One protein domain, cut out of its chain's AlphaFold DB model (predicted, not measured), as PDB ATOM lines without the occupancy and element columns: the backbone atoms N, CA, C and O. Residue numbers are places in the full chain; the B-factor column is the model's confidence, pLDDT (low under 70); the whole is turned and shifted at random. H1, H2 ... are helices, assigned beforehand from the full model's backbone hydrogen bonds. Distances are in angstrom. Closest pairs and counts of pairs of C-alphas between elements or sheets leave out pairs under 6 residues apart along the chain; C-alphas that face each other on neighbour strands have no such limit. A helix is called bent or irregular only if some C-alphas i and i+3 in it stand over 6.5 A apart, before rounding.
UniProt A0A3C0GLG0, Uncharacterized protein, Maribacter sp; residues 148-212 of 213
ATOM      1  N   PRO A 148     -42.785   3.280  22.225       86.94
ATOM      2  CA  PRO A 148     -41.818   3.334  23.326       86.94
ATOM      3  C   PRO A 148     -41.653   1.995  24.064       86.94
ATOM      4  O   PRO A 148     -40.533   1.589  24.376       86.94
ATOM      5  N   LYS A 149     -42.755   1.251  24.251       87.88
ATOM      6  CA  LYS A 149     -42.748  -0.099  24.835       87.88
ATOM      7  C   LYS A 149     -41.956  -1.091  23.979       87.88
ATOM      8  O   LYS A 149     -41.139  -1.842  24.510       87.88
ATOM      9  N   GLN A 150     -42.164  -1.089  22.661       89.81
ATOM     10  CA  GLN A 150     -41.423  -1.954  21.737       89.81
ATOM     11  C   GLN A 150     -39.945  -1.576  21.653       89.81
ATOM     12  O   GLN A 150     -39.103  -2.467  21.629       89.81
ATOM     13  N   LYS A 151     -39.617  -0.280  21.656       88.94
ATOM     14  CA  LYS A 151     -38.232   0.200  21.643       88.94
ATOM     15  C   LYS A 151     -37.457  -0.276  22.870       88.94
ATOM     16  O   LYS A 151     -36.375  -0.848  22.727       88.94
ATOM     17  N   ILE A 152     -38.038  -0.123  24.064       86.81
ATOM     18  CA  ILE A 152     -37.445  -0.622  25.313       86.81
ATOM     19  C   ILE A 152     -37.348  -2.151  25.276       86.81
ATOM     20  O   ILE A 152     -36.280  -2.694  25.540       86.81
ATOM     21  N   GLY A 153     -38.414  -2.854  24.877       89.38
ATOM     22  CA  GLY A 153     -38.426  -4.318  24.811       89.38
ATOM     23  C   GLY A 153     -37.389  -4.898  23.842       89.38
ATOM     24  O   GLY A 153     -36.675  -5.839  24.190       89.38
ATOM     25  N   ARG A 154     -37.258  -4.315  22.644       88.88
ATOM     26  CA  ARG A 154     -36.228  -4.687  21.665       88.88
ATOM     27  C   ARG A 154     -34.832  -4.408  22.213       88.88
ATOM     28  O   ARG A 154     -33.992  -5.299  22.182       88.88
ATOM     29  N   SER A 155     -34.619  -3.226  22.788       86.88
ATOM     30  CA  SER A 155     -33.329  -2.850  23.375       86.88
ATOM     31  C   SER A 155     -32.925  -3.781  24.524       86.88
ATOM     32  O   SER A 155     -31.777  -4.205  24.591       86.88
ATOM     33  N   MET A 156     -33.857  -4.165  25.406       90.50
ATOM     34  CA  MET A 156     -33.577  -5.118  26.488       90.50
ATOM     35  C   MET A 156     -33.264  -6.521  25.960       90.50
ATOM     36  O   MET A 156     -32.388  -7.197  26.499       90.50
ATOM     37  N   ARG A 157     -33.925  -6.951  24.876       91.88
ATOM     38  CA  ARG A 157     -33.618  -8.224  24.209       91.88
ATOM     39  C   ARG A 157     -32.213  -8.217  23.610       91.88
ATOM     40  O   ARG A 157     -31.455  -9.149  23.851       91.88
ATOM     41  N   GLU A 158     -31.839  -7.140  22.924       90.69
ATOM     42  CA  GLU A 158     -30.484  -6.968  22.390       90.69
ATOM     43  C   GLU A 158     -29.424  -6.946  23.502       90.69
ATOM     44  O   GLU A 158     -28.360  -7.544  23.350       90.69
ATOM     45  N   VAL A 159     -29.705  -6.297  24.641       89.81
ATOM     46  CA  VAL A 159     -28.817  -6.324  25.817       89.81
ATOM     47  C   VAL A 159     -28.656  -7.751  26.345       89.81
ATOM     48  O   VAL A 159     -27.527  -8.184  26.566       89.81
ATOM     49  N   ARG A 160     -29.750  -8.502  26.505       91.69
ATOM     50  CA  ARG A 160     -29.719  -9.905  26.951       91.69
ATOM     51  C   ARG A 160     -28.898 -10.787  26.009       91.69
ATOM     52  O   ARG A 160     -28.075 -11.571  26.473       91.69
ATOM     53  N   ASP A 161     -29.103 -10.663  24.703       93.88
ATOM     54  CA  ASP A 161     -28.419 -11.510  23.724       93.88
ATOM     55  C   ASP A 161     -26.907 -11.207  23.699       93.88
ATOM     56  O   ASP A 161     -26.094 -12.130  23.739       93.88
ATOM     57  N   LYS A 162     -26.513  -9.929  23.806       92.19
ATOM     58  CA  LYS A 162     -25.103  -9.527  23.989       92.19
ATOM     59  C   LYS A 162     -24.504 -10.026  25.306       92.19
ATOM     60  O   LYS A 162     -23.332 -10.392  25.341       92.19
ATOM     61  N   LEU A 163     -25.275 -10.061  26.397       89.81
ATOM     62  CA  LEU A 163     -24.816 -10.654  27.661       89.81
ATOM     63  C   LEU A 163     -24.538 -12.154  27.506       89.81
ATOM     64  O   LEU A 163     -23.536 -12.635  28.028       89.81
ATOM     65  N   ASN A 164     -25.361 -12.874  26.741       91.44
ATOM     66  CA  ASN A 164     -25.114 -14.286  26.439       91.44
ATOM     67  C   ASN A 164     -23.839 -14.488  25.602       91.44
ATOM     68  O   ASN A 164     -23.098 -15.444  25.825       91.44
ATOM     69  N   GLU A 165     -23.556 -13.602  24.646       93.31
ATOM     70  CA  GLU A 165     -22.296 -13.632  23.887       93.31
ATOM     71  C   GLU A 165     -21.078 -13.369  24.784       93.31
ATOM     72  O   GLU A 165     -20.084 -14.098  24.710       93.31
ATOM     73  N   LEU A 166     -21.169 -12.379  25.678       92.19
ATOM     74  CA  LEU A 166     -20.123 -12.092  26.663       92.19
ATOM     75  C   LEU A 166     -19.885 -13.281  27.602       92.19
ATOM     76  O   LEU A 166     -18.733 -13.621  27.863       92.19
ATOM     77  N   ASP A 167     -20.945 -13.938  28.070       89.19
ATOM     78  CA  ASP A 167     -20.848 -15.126  28.920       89.19
ATOM     79  C   ASP A 167     -20.117 -16.278  28.211       89.19
ATOM     80  O   ASP A 167     -19.207 -16.877  28.784       89.19
ATOM     81  N   LYS A 168     -20.420 -16.539  26.930       95.75
ATOM     82  CA  LYS A 168     -19.688 -17.540  26.130       95.75
ATOM     83  C   LYS A 168     -18.191 -17.225  26.051       95.75
ATOM     84  O   LYS A 168     -17.367 -18.114  26.275       95.75
ATOM     85  N   LEU A 169     -17.834 -15.967  25.775       93.69
ATOM     86  CA  LEU A 169     -16.434 -15.532  25.718       93.69
ATOM     87  C   LEU A 169     -15.737 -15.680  27.076       93.69
ATOM     88  O   LEU A 169     -14.617 -16.184  27.144       93.69
ATOM     89  N   ILE A 170     -16.385 -15.268  28.167       91.69
ATOM     90  CA  ILE A 170     -15.825 -15.382  29.518       91.69
ATOM     91  C   ILE A 170     -15.634 -16.855  29.890       91.69
ATOM     92  O   ILE A 170     -14.560 -17.218  30.363       91.69
ATOM     93  N   LYS A 171     -16.616 -17.722  29.615       94.69
ATOM     94  CA  LYS A 171     -16.528 -19.168  29.871       94.69
ATOM     95  C   LYS A 171     -15.332 -19.810  29.178       94.69
ATOM     96  O   LYS A 171     -14.621 -20.587  29.810       94.69
ATOM     97  N   MET A 172     -15.081 -19.468  27.915       95.12
ATOM     98  CA  MET A 172     -13.917 -19.971  27.180       95.12
ATOM     99  C   MET A 172     -12.601 -19.540  27.844       95.12
ATOM    100  O   MET A 172     -11.711 -20.362  28.038       95.12
ATOM    101  N   ASN A 173     -12.505 -18.281  28.273       90.62
ATOM    102  CA  ASN A 173     -11.317 -17.772  28.962       90.62
ATOM    103  C   ASN A 173     -11.122 -18.388  30.356       90.62
ATOM    104  O   ASN A 173      -9.990 -18.633  30.762       90.62
ATOM    105  N   VAL A 174     -12.203 -18.663  31.092       90.88
ATOM    106  CA  VAL A 174     -12.127 -19.340  32.397       90.88
ATOM    107  C   VAL A 174     -11.643 -20.782  32.234       90.88
ATOM    108  O   VAL A 174     -10.779 -21.210  32.994       90.88
ATOM    109  N   ARG A 175     -12.140 -21.510  31.224       92.88
ATOM    110  CA  ARG A 175     -11.636 -22.855  30.897       92.88
ATOM    111  C   ARG A 175     -10.149 -22.819  30.568       92.88
ATOM    112  O   ARG A 175      -9.383 -23.510  31.224       92.88
ATOM    113  N   LEU A 176      -9.742 -21.924  29.668       92.50
ATOM    114  CA  LEU A 176      -8.340 -21.747  29.289       92.50
ATOM    115  C   LEU A 176      -7.443 -21.430  30.496       92.50
ATOM    116  O   LEU A 176      -6.362 -21.996  30.637       92.50
ATOM    117  N   LYS A 177      -7.899 -20.543  31.391       89.81
ATOM    118  CA  LYS A 177      -7.184 -20.209  32.629       89.81
ATOM    119  C   LYS A 177      -6.943 -21.455  33.484       89.81
ATOM    120  O   LYS A 177      -5.836 -21.628  33.988       89.81
ATOM    121  N   ASN A 178      -7.968 -22.288  33.651       91.44
ATOM    122  CA  ASN A 178      -7.900 -23.490  34.476       91.44
ATOM    123  C   ASN A 178      -7.047 -24.587  33.822       91.44
ATOM    124  O   ASN A 178      -6.271 -25.229  34.517       91.44
ATOM    125  N   GLU A 179      -7.159 -24.774  32.504       92.19
ATOM    126  CA  GLU A 179      -6.417 -25.790  31.742       92.19
ATOM    127  C   GLU A 179      -4.910 -25.511  31.706       92.19
ATOM    128  O   GLU A 179      -4.110 -26.427  31.863       92.19
ATOM    129  N   ILE A 180      -4.513 -24.247  31.534       90.38
ATOM    130  CA  ILE A 180      -3.097 -23.848  31.488       90.38
ATOM    131  C   ILE A 180      -2.547 -23.561  32.901       90.38
ATOM    132  O   ILE A 180      -1.338 -23.471  33.098       90.38
ATOM    133  N   GLY A 181      -3.417 -23.421  33.907       83.56
ATOM    134  CA  GLY A 181      -3.019 -23.103  35.282       83.56
ATOM    135  C   GLY A 181      -2.486 -21.675  35.448       83.56
ATOM    136  O   GLY A 181      -1.645 -21.418  36.307       83.56
ATOM    137  N   VAL A 182      -2.943 -20.731  34.617       84.38
ATOM    138  CA  VAL A 182      -2.447 -19.348  34.641       84.38
ATOM    139  C   VAL A 182      -2.996 -18.611  35.859       84.38
ATOM    140  O   VAL A 182      -4.208 -18.380  35.970       84.38
ATOM    141  N   ASP A 183      -2.107 -18.166  36.750       82.50
ATOM    142  CA  ASP A 183      -2.520 -17.334  37.875       82.50
ATOM    143  C   ASP A 183      -2.898 -15.918  37.420       82.50
ATOM    144  O   ASP A 183      -2.299 -15.319  36.526       82.50
ATOM    145  N   SER A 184      -3.906 -15.365  38.086       76.31
ATOM    146  CA  SER A 184      -4.413 -14.019  37.850       76.31
ATOM    147  C   SER A 184      -3.362 -12.925  38.043       76.31
ATOM    148  O   SER A 184      -3.476 -11.894  37.388       76.31
ATOM    149  N   THR A 185      -2.334 -13.137  38.872       81.44
ATOM    150  CA  THR A 185      -1.238 -12.170  39.065       81.44
ATOM    151  C   THR A 185      -0.295 -12.074  37.866       81.44
ATOM    152  O   THR A 185       0.370 -11.054  37.690       81.44
ATOM    153  N   SER A 186      -0.272 -13.097  37.005       85.50
ATOM    154  CA  SER A 186       0.570 -13.126  35.803       85.50
ATOM    155  C   SER A 186       0.012 -12.283  34.648       85.50
ATOM    156  O   SER A 186       0.651 -12.123  33.607       85.50
ATOM    157  N   TYR A 187      -1.197 -11.733  34.800       88.12
ATOM    158  CA  TYR A 187      -1.815 -10.929  33.757       88.12
ATOM    159  C   TYR A 187      -1.136  -9.565  33.606       88.12
ATOM    160  O   TYR A 187      -0.591  -8.971  34.533       88.12
ATOM    161  N   TRP A 188      -1.219  -9.005  32.399       92.00
ATOM    162  CA  TRP A 188      -0.636  -7.698  32.115       92.00
ATOM    163  C   TRP A 188      -1.345  -6.610  32.934       92.00
ATOM    164  O   TRP A 188      -2.573  -6.606  33.047       92.00
ATOM    165  N   LYS A 189      -0.607  -5.597  33.414       90.88
ATOM    166  CA  LYS A 189      -1.163  -4.467  34.195       90.88
ATOM    167  C   LYS A 189      -2.378  -3.804  33.525       90.88
ATOM    168  O   LYS A 189      -3.346  -3.434  34.192       90.88
ATOM    169  N   ARG A 190      -2.359  -3.686  32.192       92.12
ATOM    170  CA  ARG A 190      -3.488  -3.162  31.402       92.12
ATOM    171  C   ARG A 190      -4.746  -4.033  31.503       92.12
ATOM    172  O   ARG A 190      -5.848  -3.490  31.549       92.12
ATOM    173  N   THR A 191      -4.587  -5.352  31.586       89.56
ATOM    174  CA  THR A 191      -5.676  -6.331  31.690       89.56
ATOM    175  C   THR A 191      -6.367  -6.226  33.043       89.56
ATOM    176  O   THR A 191      -7.590  -6.153  33.089       89.56
ATOM    177  N   HIS A 192      -5.616  -6.082  34.139       87.88
ATOM    178  CA  HIS A 192      -6.203  -5.789  35.453       87.88
ATOM    179  C   HIS A 192      -7.018  -4.493  35.460       87.88
ATOM    180  O   HIS A 192      -8.142  -4.462  35.964       87.88
ATOM    181  N   GLY A 193      -6.490  -3.432  34.840       91.00
ATOM    182  CA  GLY A 193      -7.224  -2.178  34.672       91.00
ATOM    183  C   GLY A 193      -8.509  -2.344  33.853       91.00
ATOM    184  O   GLY A 193      -9.532  -1.746  34.189       91.00
ATOM    185  N   ALA A 194      -8.480  -3.168  32.802       89.88
ATOM    186  CA  ALA A 194      -9.661  -3.491  32.007       89.88
ATOM    187  C   ALA A 194     -10.699  -4.278  32.823       89.88
ATOM    188  O   ALA A 194     -11.858  -3.870  32.848       89.88
ATOM    189  N   MET A 195     -10.295  -5.324  33.554       87.56
ATOM    190  CA  MET A 195     -11.190  -6.107  34.419       87.56
ATOM    191  C   MET A 195     -11.877  -5.234  35.476       87.56
ATOM    192  O   MET A 195     -13.091  -5.325  35.643       87.56
ATOM    193  N   LYS A 196     -11.138  -4.318  36.117       90.62
ATOM    194  CA  LYS A 196     -11.710  -3.359  37.076       90.62
ATOM    195  C   LYS A 196     -12.741  -2.426  36.428       90.62
ATOM    196  O   LYS A 196     -13.817  -2.204  36.967       90.62
ATOM    197  N   LYS A 197     -12.448  -1.888  35.240       91.81
ATOM    198  CA  LYS A 197     -13.408  -1.039  34.511       91.81
ATOM    199  C   LYS A 197     -14.644  -1.821  34.065       91.81
ATOM    200  O   LYS A 197     -15.732  -1.250  34.017       91.81
ATOM    201  N   ILE A 198     -14.484  -3.098  33.714       89.62
ATOM    202  CA  ILE A 198     -15.597  -3.985  33.365       89.62
ATOM    203  C   ILE A 198     -16.487  -4.205  34.592       89.62
ATOM    204  O   ILE A 198     -17.690  -3.986  34.481       89.62
ATOM    205  N   SER A 199     -15.928  -4.539  35.762       84.69
ATOM    206  CA  SER A 199     -16.727  -4.743  36.979       84.69
ATOM    207  C   SER A 199     -17.492  -3.481  37.393       84.69
ATOM    208  O   SER A 199     -18.693  -3.544  37.651       84.69
ATOM    209  N   GLU A 200     -16.857  -2.307  37.339       89.94
ATOM    210  CA  GLU A 200     -17.529  -1.025  37.592       89.94
ATOM    211  C   GLU A 200     -18.673  -0.751  36.600       89.94
ATOM    212  O   GLU A 200     -19.735  -0.247  36.978       89.94
ATOM    213  N   ARG A 201     -18.472  -1.062  35.312       88.50
ATOM    214  CA  ARG A 201     -19.509  -0.901  34.282       88.50
ATOM    215  C   ARG A 201     -20.678  -1.854  34.502       88.50
ATOM    216  O   ARG A 201     -21.811  -1.421  34.317       88.50
ATOM    217  N   LEU A 202     -20.424  -3.096  34.917       88.69
ATOM    218  CA  LEU A 202     -21.470  -4.075  35.217       88.69
ATOM    219  C   LEU A 202     -22.369  -3.603  36.364       88.69
ATOM    220  O   LEU A 202     -23.586  -3.612  36.213       88.69
ATOM    221  N   VAL A 203     -21.791  -3.086  37.453       91.94
ATOM    222  CA  VAL A 203     -22.568  -2.525  38.577       91.94
ATOM    223  C   VAL A 203     -23.433  -1.345  38.120       91.94
ATOM    224  O   VAL A 203     -24.618  -1.265  38.437       91.94
ATOM    225  N   LYS A 204     -22.877  -0.435  37.311       91.12
ATOM    226  CA  LYS A 204     -23.640   0.703  36.767       91.12
ATOM    227  C   LYS A 204     -24.766   0.259  35.833       91.12
ATOM    228  O   LYS A 204     -25.831   0.869  35.848       91.12
ATOM    229  N   LEU A 205     -24.526  -0.759  35.004       87.38
ATOM    230  CA  LEU A 205     -25.544  -1.328  34.123       87.38
ATOM    231  C   LEU A 205     -26.662  -1.987  34.929       87.38
ATOM    232  O   LEU A 205     -27.822  -1.737  34.623       87.38
ATOM    233  N   ALA A 206     -26.331  -2.736  35.982       87.25
ATOM    234  CA  ALA A 206     -27.317  -3.339  36.875       87.25
ATOM    235  C   ALA A 206     -28.245  -2.278  37.489       87.25
ATOM    236  O   ALA A 206     -29.460  -2.409  37.395       87.25
ATOM    237  N   ASN A 207     -27.690  -1.173  38.002       88.06
ATOM    238  CA  ASN A 207     -28.493  -0.070  38.546       88.06
ATOM    239  C   ASN A 207     -29.418   0.564  37.495       88.06
ATOM    240  O   ASN A 207     -30.564   0.873  37.795       88.06
ATOM    241  N   LYS A 208     -28.943   0.745  36.254       88.19
ATOM    242  CA  LYS A 208     -29.763   1.289  35.157       88.19
ATOM    243  C   LYS A 208     -30.868   0.331  34.714       88.19
ATOM    244  O   LYS A 208     -31.964   0.782  34.424       88.19
ATOM    245  N   ILE A 209     -30.584  -0.969  34.649       85.19
ATOM    246  CA  ILE A 209     -31.592  -1.992  34.339       85.19
ATOM    247  C   ILE A 209     -32.630  -2.057  35.464       85.19
ATOM    248  O   ILE A 209     -33.816  -2.158  35.181       85.19
ATOM    249  N   GLY A 210     -32.204  -1.912  36.721       84.38
ATOM    250  CA  GLY A 210     -33.105  -1.821  37.870       84.38
ATOM    251  C   GLY A 210     -34.057  -0.620  37.826       84.38
ATOM    252  O   GLY A 210     -35.128  -0.707  38.395       84.38
ATOM    253  N   GLN A 211     -33.719   0.465  37.118       86.50
ATOM    254  CA  GLN A 211     -34.632   1.601  36.890       86.50
ATOM    255  C   GLN A 211     -35.703   1.328  35.819       86.50
ATOM    256  O   GLN A 211     -36.581   2.163  35.615       86.50
ATOM    257  N   LEU A 212     -35.589   0.222  35.076       79.88
ATOM    258  CA  LEU A 212     -36.548  -0.182  34.040       79.88
ATOM    259  C   LEU A 212     -37.591  -1.187  34.550       79.88
ATOM    260  O   LEU A 212     -38.542  -1.468  33.818       79.88
TER     261      LEU A 212
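Overview. This is residues 148 to 212 of the 213 residues of an uncharacterized protein of Maribacter sp (UniProt A0A3C0GLG0). Two long helices make an open, uneven U: H1 runs the full length of the model, and after a turn through residues 181 to 188 the shorter H2 folds back along it at a slant, with a gap left between the two. The printed part has 65 residues, with two named helices in the order H1, H2 and no named strand; the class is all helix. The whole is loose, with a radius of gyration of the C-alphas of 15.6 A, and its C-alphas span 48 by 21 by 15 A.

Along the chain. H1 comes first, residues 148 to 180, and measures 48.0 A from its first to its last C-alpha. It begins at C-alpha 148, at (-41.818, 3.334, 23.326), and ends at C-alpha 180, at (-3.097, -23.848, 31.488). H2 follows, residues 189 to 210, and measures 32.3 A. It ends at C-alpha 210, at (-33.105, -1.821, 37.870). Neither helix is bent or irregular.

Arrangement. H1 and H2 are apart, with no C-alpha of the one within 8 A of the other. Along x, the N-to-C direction of H1 has the component 0.81 and that of H2 has -0.98. The link from H1 to H2, 8 residues, is short but not tight. Residues 160 to 173 of H1 stand free, and so do residues 193 to 208 of H2. In both helices every O i to N i+4 pair is within hydrogen-bond range.

Size, cuts and confidence. The outline is a rod. The two C-alphas farthest apart are those of Pro 148 and Gly 181, at 48.4 A, while the first and last printed C-alphas, of Pro 148 and Leu 212, are 12.4 A apart. The printed part has no cut and no long link. The mean pLDDT of the printed part is 89.2, and no printed residue is under 70.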